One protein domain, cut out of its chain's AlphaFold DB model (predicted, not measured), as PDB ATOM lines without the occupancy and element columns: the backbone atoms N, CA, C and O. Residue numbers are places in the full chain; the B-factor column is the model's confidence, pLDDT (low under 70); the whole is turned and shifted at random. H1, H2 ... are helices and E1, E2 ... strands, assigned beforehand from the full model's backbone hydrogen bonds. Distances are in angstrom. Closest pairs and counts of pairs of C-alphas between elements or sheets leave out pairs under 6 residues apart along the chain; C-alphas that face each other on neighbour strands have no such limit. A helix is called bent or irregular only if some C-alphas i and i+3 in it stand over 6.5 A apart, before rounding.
ATOM      1  N   VAL A   3      17.199 -16.405  55.442       85.81
ATOM      2  CA  VAL A   3      16.296 -16.381  54.297       85.81
ATOM      3  C   VAL A   3      14.902 -16.010  54.796       85.81
ATOM      4  O   VAL A   3      14.538 -16.342  55.927       85.81
ATOM      5  N   ARG A   4      14.117 -15.343  53.952       85.94
ATOM      6  CA  ARG A   4      12.719 -15.003  54.209       85.94
ATOM      7  C   ARG A   4      11.834 -15.607  53.129       85.94
ATOM      8  O   ARG A   4      12.087 -15.418  51.945       85.94
ATOM      9  N   PHE A   5      10.800 -16.326  53.546       84.44
ATOM     10  CA  PHE A   5       9.790 -16.901  52.668       84.44
ATOM     11  C   PHE A   5       8.418 -16.301  52.969       84.44
ATOM     12  O   PHE A   5       8.010 -16.230  54.133       84.44
ATOM     13  N   GLU A   6       7.690 -15.920  51.924       84.19
ATOM     14  CA  GLU A   6       6.340 -15.377  52.023       84.19
ATOM     15  C   GLU A   6       5.377 -16.098  51.087       84.19
ATOM     16  O   GLU A   6       5.672 -16.289  49.912       84.19
ATOM     17  N   ARG A   7       4.201 -16.459  51.605       81.75
ATOM     18  CA  ARG A   7       3.082 -16.957  50.800       81.75
ATOM     19  C   ARG A   7       2.017 -15.876  50.681       81.75
ATOM     20  O   ARG A   7       1.510 -15.406  51.706       81.75
ATOM     21  N   LEU A   8       1.680 -15.514  49.452       79.38
ATOM     22  CA  LEU A   8       0.733 -14.463  49.106       79.38
ATOM     23  C   LEU A   8      -0.410 -15.063  48.285       79.38
ATOM     24  O   LEU A   8      -0.174 -15.877  47.398       79.38
ATOM     25  N   ILE A   9      -1.640 -14.658  48.589       73.75
ATOM     26  CA  ILE A   9      -2.832 -15.032  47.821       73.75
ATOM     27  C   ILE A   9      -3.475 -13.744  47.310       73.75
ATOM     28  O   ILE A   9      -3.938 -12.950  48.135       73.75
ATOM     29  N   PRO A  10      -3.457 -13.491  45.996       71.19
ATOM     30  CA  PRO A  10      -4.148 -12.364  45.376       71.19
ATOM     31  C   PRO A  10      -5.655 -12.422  45.630       71.19
ATOM     32  O   PRO A  10      -6.217 -13.498  45.847       71.19
ATOM     33  N   PHE A  11      -6.310 -11.263  45.669       63.75
ATOM     34  CA  PHE A  11      -7.755 -11.211  45.905       63.75
ATOM     35  C   PHE A  11      -8.574 -11.515  44.646       63.75
ATOM     36  O   PHE A  11      -9.633 -12.142  44.766       63.75
ATOM     37  N   GLU A  12      -8.073 -11.118  43.474       66.12
ATOM     38  CA  GLU A  12      -8.743 -11.250  42.179       66.12
ATOM     39  C   GLU A  12      -7.903 -12.069  41.188       66.12
ATOM     40  O   GLU A  12      -6.673 -12.079  41.236       66.12
ATOM     41  N   ASP A  13      -8.576 -12.773  40.275       62.31
ATOM     42  CA  ASP A  13      -7.925 -13.677  39.316       62.31
ATOM     43  C   ASP A  13      -7.305 -12.930  38.120       62.31
ATOM     44  O   ASP A  13      -6.347 -13.411  37.512       62.31
ATOM     45  N   ASP A  14      -7.775 -11.712  37.824       62.09
ATOM     46  CA  ASP A  14      -7.203 -10.846  36.778       62.09
ATOM     47  C   ASP A  14      -5.786 -10.339  37.124       62.09
ATOM     48  O   ASP A  14      -5.029  -9.906  36.245       62.09
ATOM     49  N   ASP A  15      -5.365 -10.488  38.383       68.38
ATOM     50  CA  ASP A  15      -4.043 -10.094  38.863       68.38
ATOM     51  C   ASP A  15      -2.903 -10.991  38.349       68.38
ATOM     52  O   ASP A  15      -1.733 -10.601  38.433       68.38
ATOM     53  N   VAL A  16      -3.208 -12.160  37.766       70.00
ATOM     54  CA  VAL A  16      -2.197 -13.069  37.189       70.00
ATOM     55  C   VAL A  16      -1.354 -12.346  36.142       70.00
ATOM     56  O   VAL A  16      -0.124 -12.368  36.209       70.00
ATOM     57  N   LYS A  17      -2.006 -11.646  35.203       74.56
ATOM     58  CA  LYS A  17      -1.324 -10.917  34.119       74.56
ATOM     59  C   LYS A  17      -0.492  -9.754  34.653       74.56
ATOM     60  O   LYS A  17       0.537  -9.407  34.073       74.56
ATOM     61  N   THR A  18      -0.927  -9.150  35.757       74.94
ATOM     62  CA  THR A  18      -0.208  -8.063  36.427       74.94
ATOM     63  C   THR A  18       1.056  -8.588  37.100       74.94
ATOM     64  O   THR A  18       2.127  -8.018  36.890       74.94
ATOM     65  N   VAL A  19       0.970  -9.700  37.842       75.00
ATOM     66  CA  VAL A  19       2.148 -10.364  38.427       75.00
ATOM     67  C   VAL A  19       3.106 -10.811  37.334       75.00
ATOM     68  O   VAL A  19       4.296 -10.529  37.430       75.00
ATOM     69  N   GLU A  20       2.607 -11.437  36.271       76.56
ATOM     70  CA  GLU A  20       3.434 -11.887  35.152       76.56
ATOM     71  C   GLU A  20       4.168 -10.713  34.493       76.56
ATOM     72  O   GLU A  20       5.381 -10.771  34.306       76.56
ATOM     73  N   ARG A  21       3.483  -9.589  34.243       78.88
ATOM     74  CA  ARG A  21       4.107  -8.372  33.696       78.88
ATOM     75  C   ARG A  21       5.172  -7.791  34.629       78.88
ATOM     76  O   ARG A  21       6.220  -7.356  34.155       78.88
ATOM     77  N   VAL A  22       4.924  -7.777  35.940       75.88
ATOM     78  CA  VAL A  22       5.891  -7.295  36.942       75.88
ATOM     79  C   VAL A  22       7.115  -8.207  36.993       75.88
ATOM     80  O   VAL A  22       8.242  -7.720  36.985       75.88
ATOM     81  N   VAL A  23       6.909  -9.522  36.997       74.69
ATOM     82  CA  VAL A  23       7.984 -10.516  37.033       74.69
ATOM     83  C   VAL A  23       8.817 -10.472  35.748       74.69
ATOM     84  O   VAL A  23      10.042 -10.437  35.828       74.69
ATOM     85  N   LEU A  24       8.180 -10.371  34.576       74.19
ATOM     86  CA  LEU A  24       8.856 -10.209  33.282       74.19
ATOM     87  C   LEU A  24       9.620  -8.880  33.172       74.19
ATOM     88  O   LEU A  24      10.642  -8.805  32.491       74.19
ATOM     89  N   GLY A  25       9.148  -7.829  33.845       71.12
ATOM     90  CA  GLY A  25       9.807  -6.522  33.873       71.12
ATOM     91  C   GLY A  25      11.083  -6.476  34.722       71.12
ATOM     92  O   GLY A  25      11.881  -5.548  34.581       71.12
ATOM     93  N   LEU A  26      11.308  -7.461  35.595       73.25
ATOM     94  CA  LEU A  26      12.384  -7.448  36.585       73.25
ATOM     95  C   LEU A  26      13.497  -8.434  36.195       73.25
ATOM     96  O   LEU A  26      13.420  -9.633  36.445       73.25
ATOM     97  N   ARG A  27      14.587  -7.909  35.621       67.50
ATOM     98  CA  ARG A  27      15.713  -8.697  35.068       67.50
ATOM     99  C   ARG A  27      16.528  -9.506  36.090       67.50
ATOM    100  O   ARG A  27      17.338 -10.333  35.695       67.50
ATOM    101  N   PHE A  28      16.359  -9.251  37.383       71.06
ATOM    102  CA  PHE A  28      17.185  -9.793  38.478       71.06
ATOM    103  C   PHE A  28      16.421 -10.794  39.359       71.06
ATOM    104  O   PHE A  28      16.782 -11.035  40.510       71.06
ATOM    105  N   ILE A  29      15.332 -11.354  38.832       80.44
ATOM    106  CA  ILE A  29      14.457 -12.270  39.555       80.44
ATOM    107  C   ILE A  29      14.447 -13.620  38.855       80.44
ATOM    108  O   ILE A  29      14.234 -13.709  37.648       80.44
ATOM    109  N   HIS A  30      14.620 -14.682  39.636       83.50
ATOM    110  CA  HIS A  30      14.388 -16.038  39.161       83.50
ATOM    111  C   HIS A  30      12.978 -16.459  39.547       83.50
ATOM    112  O   HIS A  30      12.625 -16.442  40.729       83.50
ATOM    113  N   TYR A  31      12.175 -16.859  38.567       86.88
ATOM    114  CA  TYR A  31      10.829 -17.348  38.822       86.88
ATOM    115  C   TYR A  31      10.559 -18.663  38.102       86.88
ATOM    116  O   TYR A  31      11.143 -18.960  37.061       86.88
ATOM    117  N   VAL A  32       9.664 -19.451  38.688       86.44
ATOM    118  CA  VAL A  32       9.111 -20.671  38.106       86.44
ATOM    119  C   VAL A  32       7.597 -20.581  38.221       86.44
ATOM    120  O   VAL A  32       7.073 -20.219  39.277       86.44
ATOM    121  N   GLN A  33       6.907 -20.900  37.132       86.50
ATOM    122  CA  GLN A  33       5.452 -20.972  37.073       86.50
ATOM    123  C   GLN A  33       5.016 -22.392  36.726       86.50
ATOM    124  O   GLN A  33       5.708 -23.088  35.983       86.50
ATOM    125  N   GLY A  34       3.872 -22.816  37.251       82.75
ATOM    126  CA  GLY A  34       3.336 -24.150  37.006       82.75
ATOM    127  C   GLY A  34       2.011 -24.376  37.719       82.75
ATOM    128  O   GLY A  34       1.466 -23.459  38.344       82.75
ATOM    129  N   ALA A  35       1.500 -25.603  37.628       79.81
ATOM    130  CA  ALA A  35       0.318 -26.008  38.376       79.81
ATOM    131  C   ALA A  35       0.589 -25.926  39.887       79.81
ATOM    132  O   ALA A  35       1.698 -26.212  40.347       79.81
ATOM    133  N   ASN A  36      -0.430 -25.558  40.666       72.12
ATOM    134  CA  ASN A  36      -0.300 -25.335  42.111       72.12
ATOM    135  C   ASN A  36       0.399 -26.496  42.830       72.12
ATOM    136  O   ASN A  36       1.361 -26.291  43.567       72.12
ATOM    137  N   GLU A  37      -0.031 -27.729  42.567       70.62
ATOM    138  CA  GLU A  37       0.510 -28.905  43.249       70.62
ATOM    139  C   GLU A  37       1.985 -29.164  42.930       70.62
ATOM    140  O   GLU A  37       2.763 -29.524  43.819       70.62
ATOM    141  N   GLU A  38       2.383 -28.956  41.677       76.75
ATOM    142  CA  GLU A  38       3.764 -29.130  41.231       76.75
ATOM    143  C   GLU A  38       4.672 -28.098  41.900       76.75
ATOM    144  O   GLU A  38       5.711 -28.446  42.469       76.75
ATOM    145  N   ILE A  39       4.243 -26.833  41.915       82.94
ATOM    146  CA  ILE A  39       5.007 -25.729  42.499       82.94
ATOM    147  C   ILE A  39       5.116 -25.864  44.018       82.94
ATOM    148  O   ILE A  39       6.191 -25.638  44.577       82.94
ATOM    149  N   TRP A  40       4.053 -26.288  44.702       76.50
ATOM    150  CA  TRP A  40       4.084 -26.503  46.152       76.50
ATOM    151  C   TRP A  40       5.055 -27.616  46.546       76.50
ATOM    152  O   TRP A  40       5.836 -27.453  47.487       76.50
ATOM    153  N   ASN A  41       5.062 -28.723  45.799       77.12
ATOM    154  CA  ASN A  41       6.007 -29.820  46.016       77.12
ATOM    155  C   ASN A  41       7.450 -29.411  45.685       77.12
ATOM    156  O   ASN A  41       8.396 -29.876  46.328       77.12
ATOM    157  N   TYR A  42       7.624 -28.521  44.709       81.56
ATOM    158  CA  TYR A  42       8.927 -28.036  44.279       81.56
ATOM    159  C   TYR A  42       9.514 -26.950  45.198       81.56
ATOM    160  O   TYR A  42      10.735 -26.867  45.347       81.56
ATOM    161  N   ALA A  43       8.685 -26.158  45.887       81.94
ATOM    162  CA  ALA A  43       9.127 -25.010  46.685       81.94
ATOM    163  C   ALA A  43      10.217 -25.311  47.742       81.94
ATOM    164  O   ALA A  43      11.191 -24.554  47.823       81.94
ATOM    165  N   PRO A  44      10.158 -26.414  48.520       81.50
ATOM    166  CA  PRO A  44      11.229 -26.767  49.455       81.50
ATOM    167  C   PRO A  44      12.570 -27.053  48.773       81.50
ATOM    168  O   PRO A  44      13.622 -26.789  49.356       81.50
ATOM    169  N   ARG A  45      12.539 -27.628  47.565       83.25
ATOM    170  CA  ARG A  45      13.733 -27.937  46.770       83.25
ATOM    171  C   ARG A  45      14.300 -26.665  46.147       83.25
ATOM    172  O   ARG A  45      15.488 -26.402  46.297       83.25
ATOM    173  N   TYR A  46      13.430 -25.828  45.590       84.75
ATOM    174  CA  TYR A  46      13.794 -24.539  45.012       84.75
ATOM    175  C   TYR A  46      14.571 -23.655  45.994       84.75
ATOM    176  O   TYR A  46      15.638 -23.156  45.661       84.75
ATOM    177  N   ILE A  47      14.107 -23.537  47.244       84.56
ATOM    178  CA  ILE A  47      14.779 -22.732  48.283       84.56
ATOM    179  C   ILE A  47      16.153 -23.295  48.666       84.56
ATOM    180  O   ILE A  47      17.022 -22.543  49.105       84.56
ATOM    181  N   LYS A  48      16.365 -24.610  48.540       82.75
ATOM    182  CA  LYS A  48      17.662 -25.238  48.830       82.75
ATOM    183  C   LYS A  48      18.686 -24.975  47.730       82.75
ATOM    184  O   LYS A  48      19.846 -24.733  48.052       82.75
ATOM    185  N   GLU A  49      18.251 -25.042  46.476       84.94
ATOM    186  CA  GLU A  49      19.106 -24.929  45.287       84.94
ATOM    187  C   GLU A  49      19.471 -23.475  44.954       84.94
ATOM    188  O   GLU A  49      20.499 -23.213  44.334       84.94
ATOM    189  N   ARG A  50      18.643 -22.526  45.391       83.12
ATOM    190  CA  ARG A  50      18.774 -21.094  45.117       83.12
ATOM    191  C   ARG A  50      19.558 -20.364  46.217       83.12
ATOM    192  O   ARG A  50      19.444 -20.677  47.406       83.12
ATOM    193  N   TYR A  51      20.393 -19.404  45.818       83.50
ATOM    194  CA  TYR A  51      21.286 -18.648  46.710       83.50
ATOM    195  C   TYR A  51      20.688 -17.333  47.226       83.50
ATOM    196  O   TYR A  51      21.316 -16.641  48.017       83.50
ATOM    197  N   GLU A  52      19.466 -17.021  46.827       87.38
ATOM    198  CA  GLU A  52      18.742 -15.796  47.113       87.38
ATOM    199  C   GLU A  52      18.292 -15.709  48.585       87.38
ATOM    200  O   GLU A  52      18.283 -16.691  49.339       87.38
ATOM    201  N   THR A  53      17.952 -14.494  49.015       86.75
ATOM    202  CA  THR A  53      17.563 -14.153  50.394       86.75
ATOM    203  C   THR A  53      16.050 -14.091  50.583       86.75
ATOM    204  O   THR A  53      15.572 -14.411  51.673       86.75
ATOM    205  N   TYR A  54      15.294 -13.721  49.550       88.50
ATOM    206  CA  TYR A  54      13.842 -13.571  49.599       88.50
ATOM    207  C   TYR A  54      13.162 -14.530  48.627       88.50
ATOM    208  O   TYR A  54      13.502 -14.589  47.446       88.50
ATOM    209  N   PHE A  55      12.169 -15.256  49.128       89.44
ATOM    210  CA  PHE A  55      11.360 -16.186  48.356       89.44
ATOM    211  C   PHE A  55       9.883 -15.848  48.518       89.44
ATOM    212  O   PHE A  55       9.405 -15.661  49.637       89.44
ATOM    213  N   TYR A  56       9.156 -15.815  47.410       88.38
ATOM    214  CA  TYR A  56       7.727 -15.532  47.384       88.38
ATOM    215  C   TYR A  56       7.004 -16.652  46.650       88.38
ATOM    216  O   TYR A  56       7.398 -17.023  45.548       88.38
ATOM    217  N   LEU A  57       5.953 -17.186  47.259       87.25
ATOM    218  CA  LEU A  57       5.002 -18.085  46.621       87.25
ATOM    219  C   LEU A  57       3.679 -17.337  46.472       87.25
ATOM    220  O   LEU A  57       3.058 -16.991  47.477       87.25
ATOM    221  N   ILE A  58       3.279 -17.070  45.236       84.31
ATOM    222  CA  ILE A  58       2.021 -16.404  44.906       84.31
ATOM    223  C   ILE A  58       1.080 -17.459  44.334       84.31
ATOM    224  O   ILE A  58       1.346 -17.987  43.254       84.31
ATOM    225  N   ASP A  59       0.009 -17.766  45.059       79.62
ATOM    226  CA  ASP A  59      -0.959 -18.784  44.648       79.62
ATOM    227  C   ASP A  59      -2.176 -18.138  43.982       79.62
ATOM    228  O   ASP A  59      -2.857 -17.324  44.607       79.62
ATOM    229  N   PHE A  60      -2.488 -18.562  42.761       74.94
ATOM    230  CA  PHE A  60      -3.756 -18.289  42.078       74.94
ATOM    231  C   PHE A  60      -4.603 -19.575  42.011       74.94
ATOM    232  O   PHE A  60      -4.098 -20.652  42.347       74.94
ATOM    233  N   PRO A  61      -5.881 -19.524  41.586       66.62
ATOM    234  CA  PRO A  61      -6.744 -20.709  41.580       66.62
ATOM    235  C   PRO A  61      -6.188 -21.897  40.787       66.62
ATOM    236  O   PRO A  61      -6.291 -23.032  41.243       66.62
ATOM    237  N   GLU A  62      -5.547 -21.643  39.644       70.00
ATOM    238  CA  GLU A  62      -5.048 -22.700  38.750       70.00
ATOM    239  C   GLU A  62      -3.517 -22.815  38.720       70.00
ATOM    240  O   GLU A  62      -2.971 -23.889  38.454       70.00
ATOM    241  N   LYS A  63      -2.808 -21.709  38.973       78.94
ATOM    242  CA  LYS A  63      -1.357 -21.606  38.782       78.94
ATOM    243  C   LYS A  63      -0.685 -20.908  39.951       78.94
ATOM    244  O   LYS A  63      -1.242 -20.001  40.559       78.94
ATOM    245  N   SER A  64       0.549 -21.303  40.232       81.81
ATOM    246  CA  SER A  64       1.360 -20.692  41.279       81.81
ATOM    247  C   SER A  64       2.658 -20.158  40.699       81.81
ATOM    248  O   SER A  64       3.253 -20.764  39.806       81.81
ATOM    249  N   PHE A  65       3.114 -19.037  41.248       85.38
ATOM    250  CA  PHE A  65       4.399 -18.437  40.919       85.38
ATOM    251  C   PHE A  65       5.320 -18.548  42.117       85.38
ATOM    252  O   PHE A  65       5.011 -18.064  43.206       85.38
ATOM    253  N   LEU A  66       6.476 -19.161  41.900       88.62
ATOM    254  CA  LEU A  66       7.538 -19.224  42.884       88.62
ATOM    255  C   LEU A  66       8.678 -18.320  42.441       88.62
ATOM    256  O   LEU A  66       9.272 -18.522  41.387       88.62
ATOM    257  N   ILE A  67       8.976 -17.321  43.258       89.06
ATOM    258  CA  ILE A  67       9.870 -16.218  42.934       89.06
ATOM    259  C   ILE A  67      11.018 -16.207  43.939       89.06
ATOM    260  O   ILE A  67      10.792 -16.301  45.143       89.06
ATOM    261  N   ALA A  68      12.246 -16.070  43.452       89.81
ATOM    262  CA  ALA A  68      13.452 -15.867  44.240       89.81
ATOM    263  C   ALA A  68      14.073 -14.515  43.879       89.81
ATOM    264  O   ALA A  68      14.239 -14.187  42.702       89.81
ATOM    265  N   SER A  69      14.409 -13.727  44.897       86.50
ATOM    266  CA  SER A  69      15.032 -12.420  44.734       86.50
ATOM    267  C   SER A  69      16.070 -12.150  45.817       86.50
ATOM    268  O   SER A  69      15.952 -12.584  46.965       86.50
ATOM    269  N   THR A  70      17.102 -11.404  45.447       85.69
ATOM    270  CA  THR A  70      18.123 -10.891  46.368       85.69
ATOM    271  C   THR A  70      17.638  -9.679  47.164       85.69
ATOM    272  O   THR A  70      18.182  -9.388  48.230       85.69
ATOM    273  N   VAL A  71      16.592  -8.999  46.684       84.75
ATOM    274  CA  VAL A  71      16.005  -7.801  47.294       84.75
ATOM    275  C   VAL A  71      14.527  -8.023  47.625       84.75
ATOM    276  O   VAL A  71      13.852  -8.805  46.957       84.75
ATOM    277  N   PRO A  72      13.986  -7.345  48.653       83.69
ATOM    278  CA  PRO A  72      12.572  -7.458  48.972       83.69
ATOM    279  C   PRO A  72      11.728  -6.842  47.851       83.69
ATOM    280  O   PRO A  72      11.863  -5.661  47.523       83.69
ATOM    281  N   LEU A  73      10.829  -7.639  47.280       77.94
ATOM    282  CA  LEU A  73       9.942  -7.204  46.208       77.94
ATOM    283  C   LEU A  73       8.704  -6.522  46.786       77.94
ATOM    284  O   LEU A  73       8.006  -7.081  47.632       77.94
ATOM    285  N   LYS A  74       8.404  -5.319  46.291       73.88
ATOM    286  CA  LYS A  74       7.095  -4.687  46.478       73.88
ATOM    287  C   LYS A  74       6.182  -5.166  45.357       73.88
ATOM    288  O   LYS A  74       6.185  -4.602  44.270       73.88
ATOM    289  N   ILE A  75       5.451  -6.243  45.615       70.31
ATOM    290  CA  ILE A  75       4.455  -6.756  44.676       70.31
ATOM    291  C   ILE A  75       3.253  -5.811  44.735       70.31
ATOM    292  O   ILE A  75       2.600  -5.705  45.770       70.31
ATOM    293  N   SER A  76       2.981  -5.105  43.638       62.72
ATOM    294  CA  SER A  76       1.930  -4.077  43.522       62.72
ATOM    295  C   SER A  76       0.500  -4.631  43.525       62.72
ATOM    296  O   SER A  76      -0.436  -3.910  43.196       62.72
ATOM    297  N   VAL A  77       0.338  -5.913  43.838       64.81
ATOM    298  CA  VAL A  77      -0.930  -6.627  43.747       64.81
ATOM    299  C   VAL A  77      -1.568  -6.687  45.128       64.81
ATOM    300  O   VAL A  77      -0.889  -7.085  46.087       64.81
ATOM    301  N   PRO A  78      -2.852  -6.312  45.262       63.97
ATOM    302  CA  PRO A  78      -3.568  -6.472  46.512       63.97
ATOM    303  C   PRO A  78      -3.647  -7.971  46.837       63.97
ATOM    304  O   PRO A  78      -4.295  -8.762  46.156       63.97
ATOM    305  N   CYS A  79      -2.926  -8.381  47.878       69.44
ATOM    306  CA  CYS A  79      -2.795  -9.782  48.250       69.44
ATOM    307  C   CYS A  79      -2.884  -9.972  49.763       69.44
ATOM    308  O   CYS A  79      -2.468  -9.131  50.565       69.44
ATOM    309  N   ARG A  80      -3.411 -11.125  50.167       65.00
ATOM    310  CA  ARG A  80      -3.411 -11.575  51.553       65.00
ATOM    311  C   ARG A  80      -2.145 -12.371  51.828       65.00
ATOM    312  O   ARG A  80      -1.898 -13.410  51.216       65.00
ATOM    313  N   LYS A  81      -1.365 -11.923  52.809       72.69
ATOM    314  CA  LYS A  81      -0.212 -12.673  53.306       72.69
ATOM    315  C   LYS A  81      -0.671 -13.800  54.226       72.69
ATOM    316  O   LYS A  81      -1.252 -13.542  55.277       72.69
ATOM    317  N   VAL A  82      -0.411 -15.041  53.825       66.00
ATOM    318  CA  VAL A  82      -0.876 -16.246  54.535       66.00
ATOM    319  C   VAL A  82       0.207 -16.830  55.429       66.00
ATOM    320  O   VAL A  82      -0.082 -17.310  56.521       66.00
ATOM    321  N   LEU A  83       1.462 -16.772  54.987       71.00
ATOM    322  CA  LEU A  83       2.583 -17.338  55.725       71.00
ATOM    323  C   LEU A  83       3.811 -16.442  55.586       71.00
ATOM    324  O   LEU A  83       4.134 -15.985  54.492       71.00
ATOM    325  N   MET A  84       4.505 -16.227  56.700       78.38
ATOM    326  CA  MET A  84       5.819 -15.594  56.733       78.38
ATOM    327  C   MET A  84       6.755 -16.472  57.552       78.38
ATOM    328  O   MET A  84       6.483 -16.747  58.721       78.38
ATOM    329  N   LEU A  85       7.845 -16.919  56.938       73.88
ATOM    330  CA  LEU A  85       8.884 -17.700  57.596       73.88
ATOM    331  C   LEU A  85      10.222 -16.995  57.435       73.88
ATOM    332  O   LEU A  85      10.579 -16.566  56.344       73.88
ATOM    333  N   GLU A  86      10.980 -16.934  58.520       83.00
ATOM    334  CA  GLU A  86      12.327 -16.379  58.537       83.00
ATOM    335  C   GLU A  86      13.244 -17.312  59.327       83.00
ATOM    336  O   GLU A  86      12.830 -17.917  60.323       83.00
ATOM    337  N   GLY A  87      14.471 -17.492  58.846       82.06
ATOM    338  CA  GLY A  87      15.444 -18.366  59.492       82.06
ATOM    339  C   GLY A  87      16.481 -18.938  58.538       82.06
ATOM    340  O   GLY A  87      16.735 -18.414  57.454       82.06
ATOM    341  N   SER A  88      17.114 -20.036  58.952       77.81
ATOM    342  CA  SER A  88      18.085 -20.731  58.106       77.81
ATOM    343  C   SER A  88      17.383 -21.442  56.947       77.81
ATOM    344  O   SER A  88      16.296 -22.002  57.123       77.81
ATOM    345  N   ARG A  89      18.037 -21.481  55.781       77.94
ATOM    346  CA  ARG A  89      17.534 -22.117  54.550       77.94
ATOM    347  C   ARG A  89      16.984 -23.529  54.788       77.94
ATOM    348  O   ARG A  89      15.854 -23.832  54.414       77.94
ATOM    349  N   ASN A  90      17.746 -24.364  55.495       75.94
ATOM    350  CA  ASN A  90      17.343 -25.735  55.820       75.94
ATOM    351  C   ASN A  90      16.106 -25.788  56.726       75.94
ATOM    352  O   ASN A  90      15.239 -26.640  56.521       75.94
ATOM    353  N   SER A  91      15.988 -24.873  57.697       73.25
ATOM    354  CA  SER A  91      14.809 -24.821  58.567       73.25
ATOM    355  C   SER A  91      13.554 -24.406  57.803       73.25
ATOM    356  O   SER A  91      12.502 -25.008  58.002       73.25
ATOM    357  N   ILE A  92      13.667 -23.441  56.885       71.81
ATOM    358  CA  ILE A  92      12.542 -22.957  56.079       71.81
ATOM    359  C   ILE A  92      12.086 -24.041  55.112       71.81
ATOM    360  O   ILE A  92      10.899 -24.348  55.071       71.81
ATOM    361  N   ALA A  93      13.014 -24.696  54.413       73.19
ATOM    362  CA  ALA A  93      12.684 -25.803  53.520       73.19
ATOM    363  C   ALA A  93      11.996 -26.961  54.269       73.19
ATOM    364  O   ALA A  93      11.008 -27.512  53.785       73.19
ATOM    365  N   LYS A  94      12.465 -27.308  55.479       69.12
ATOM    366  CA  LYS A  94      11.825 -28.335  56.318       69.12
ATOM    367  C   LYS A  94      10.421 -27.908  56.762       69.12
ATOM    368  O   LYS A  94       9.492 -28.701  56.654       69.12
ATOM    369  N   ARG A  95      10.253 -26.660  57.214       64.12
ATOM    370  CA  ARG A  95       8.954 -26.105  57.633       64.12
ATOM    371  C   ARG A  95       7.962 -26.017  56.477       64.12
ATOM    372  O   ARG A  95       6.800 -26.333  56.681       64.12
ATOM    373  N   LEU A  96       8.413 -25.667  55.275       71.44
ATOM    374  CA  LEU A  96       7.572 -25.663  54.077       71.44
ATOM    375  C   LEU A  96       7.136 -27.065  53.687       71.44
ATOM    376  O   LEU A  96       5.954 -27.288  53.460       71.44
ATOM    377  N   LYS A  97       8.067 -28.025  53.685       70.38
ATOM    378  CA  LYS A  97       7.731 -29.427  53.426       70.38
ATOM    379  C   LYS A  97       6.662 -29.920  54.407       70.38
ATOM    380  O   LYS A  97       5.697 -30.533  53.980       70.38
ATOM    381  N   LEU A  98       6.798 -29.606  55.697       59.78
ATOM    382  CA  LEU A  98       5.797 -29.947  56.714       59.78
ATOM    383  C   LEU A  98       4.462 -29.221  56.491       59.78
ATOM    384  O   LEU A  98       3.412 -29.840  56.589       59.78
ATOM    385  N   HIS A  99       4.502 -27.934  56.142       64.50
ATOM    386  CA  HIS A  99       3.309 -27.133  55.872       64.50
ATOM    387  C   HIS A  99       2.502 -27.659  54.671       64.50
ATOM    388  O   HIS A  99       1.277 -27.594  54.694       64.50
ATOM    389  N   PHE A 100       3.161 -28.175  53.627       63.56
ATOM    390  CA  PHE A 100       2.493 -28.733  52.440       63.56
ATOM    391  C   PHE A 100       2.156 -30.226  52.553       63.56
ATOM    392  O   PHE A 100       1.272 -30.704  51.842       63.56
ATOM    393  N   LEU A 101       2.834 -30.960  53.442       52.03
ATOM    394  CA  LEU A 101       2.498 -32.347  53.771       52.03
ATOM    395  C   LEU A 101       1.261 -32.460  54.664       52.03
ATOM    396  O   LEU A 101       0.676 -33.535  54.698       52.03
ATOM    397  N   ASP A 102       0.864 -31.395  55.365       48.97
ATOM    398  CA  ASP A 102      -0.365 -31.380  56.156       48.97
ATOM    399  C   ASP A 102      -1.601 -31.257  55.232       48.97
ATOM    400  O   ASP A 102      -1.867 -30.179  54.677       48.97
ATOM    401  N   PRO A 103      -2.384 -32.339  55.040       40.88
ATOM    402  CA  PRO A 103      -3.535 -32.336  54.143       40.88
ATOM    403  C   PRO A 103      -4.668 -31.426  54.639       40.88
ATOM    404  O   PRO A 103      -5.499 -31.006  53.831       40.88
ATOM    405  N   LEU A 104      -4.703 -31.084  55.934       37.41
ATOM    406  CA  LEU A 104      -5.703 -30.179  56.497       37.41
ATOM    407  C   LEU A 104      -5.391 -28.733  56.103       37.41
ATOM    408  O   LEU A 104      -6.263 -28.043  55.583       37.41
ATOM    409  N   ASN A 105      -4.132 -28.304  56.202       41.53
ATOM    410  CA  ASN A 105      -3.704 -26.973  55.753       41.53
ATOM    411  C   ASN A 105      -3.731 -26.802  54.222       41.53
ATOM    412  O   ASN A 105      -3.876 -25.685  53.723       41.53
ATOM    413  N   ARG A 106      -3.639 -27.908  53.470       42.25
ATOM    414  CA  ARG A 106      -3.813 -27.935  52.007       42.25
ATOM    415  C   ARG A 106      -5.272 -27.685  51.588       42.25
ATOM    416  O   ARG A 106      -5.505 -27.079  50.547       42.25
ATOM    417  N   ARG A 107      -6.252 -28.088  52.412       36.97
ATOM    418  CA  ARG A 107      -7.699 -27.935  52.145       36.97
ATOM    419  C   ARG A 107      -8.329 -26.655  52.691       36.97
ATOM    420  O   ARG A 107      -9.379 -26.259  52.196       36.97
ATOM    421  N   VAL A 108      -7.707 -25.974  53.654       35.50
ATOM    422  CA  VAL A 108      -8.263 -24.726  54.219       35.50
ATOM    423  C   VAL A 108      -8.300 -23.582  53.186       35.50
ATOM    424  O   VAL A 108      -9.145 -22.700  53.290       35.50
ATOM    425  N   ASN A 109      -7.497 -23.639  52.114       34.91
ATOM    426  CA  ASN A 109      -7.600 -22.711  50.970       34.91
ATOM    427  C   ASN A 109      -8.492 -23.202  49.812       34.91
ATOM    428  O   ASN A 109      -8.656 -22.487  48.830       34.91
TER     429      ASN A 109
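What this domain is: This is residues 3 to 109 of the 235 residues of an uncharacterized protein of Thermococcus thioreducens (UniProt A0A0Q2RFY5). A twisted sheet of five strands makes the middle layer of this domain, with H2 and H3 side by side over one face and H1 alone over the other. The short H4 makes a corner with the end of H3, off the sheet. The printed part has 107 residues, with four named helices and five named strands in the order E1 H1 E2 H2 E3 E4 E5 H3 H4; the class is mixed, helices and strands. The sheet is mixed, in the order E2 E4 E3 E1 E5. The whole is compact, with a radius of gyration of the C-alphas of 12.9 A and spans of 31 by 31 by 20 A.

How they stand to each other: Look first for the strands: E1, residues 3 to 10, E2, 30 to 35, E3, 54 to 59, E4, 63 to 69, and E5, 79 to 88. E1 is antiparallel to E5 (N 5 and O 85, 2.8 A) and parallel to E3 (N 6 and O 55, 2.9 A). E4 is antiparallel to E2 (N 32 and O 66, 2.9 A), and with E3 it forms a hairpin (N 56 and O 67, 2.8 A). H1, residues 15 to 25, is on the sheet over E4 and E3 at a height of 9.2 A; its closest C-alphas to E2 are Val 23 and Tyr 31, 7.6 A apart. H2, residues 36 to 49, is on the opposite face, over E4 at a height of 8.6 A; the C-alphas of Asn 36 and Ser 64 are their closest, 5.0 A. E1, H1, E2 and E2, H2, E3 are split strand-helix-strand units, with other strands between the two, and both crossovers are right-handed. H3, residues 89 to 101, is on the same face as H2, over E5 at a height of 10.0 A. H2 and H3 touch at Pro 44 and Ala 93, their closest C-alphas, 4.4 A, at a shallow tilt of 17 degrees, opposite ways. H4, residues 103 to 109, is close to but not clearly touching H3, and about perpendicular at 85 degrees; the C-alphas of Phe 100 and Arg 106 are their closest, 6.4 A. In H1 and H3 every O i to N i+4 pair is within hydrogen-bond range; in H2 7 of 10 are, in H4 2 of 3.

Where its parts are: Find C-alpha 3 at (16.296, -16.381, 54.297); from there E1 runs 22.7 A. H1 is 15.1 A long, E2 17.3 A, H2 19.7 A, E3 16.5 A and E4 19.7 A. E5 runs 25.6 A to C-alpha 88 at (18.085, -20.731, 58.106) and bends by 57 degrees at residue 82. H3 is 18.2 A long, and H4 10.9 A, ending at (-7.600, -22.711, 50.970). H2 and H4 are only just irregular: C-alphas 41 and 44 are 7.0 A apart, 106 and 109 6.54 A.

The domain as a whole: The C-alphas farthest apart, Arg 27 and Leu 104, are 37.1 A apart. The printed part has no cut and no long link. Mean pLDDT of the printed part is 74.0; residues under 70 include 11 to 15, 76 to 80 and 98 to 109.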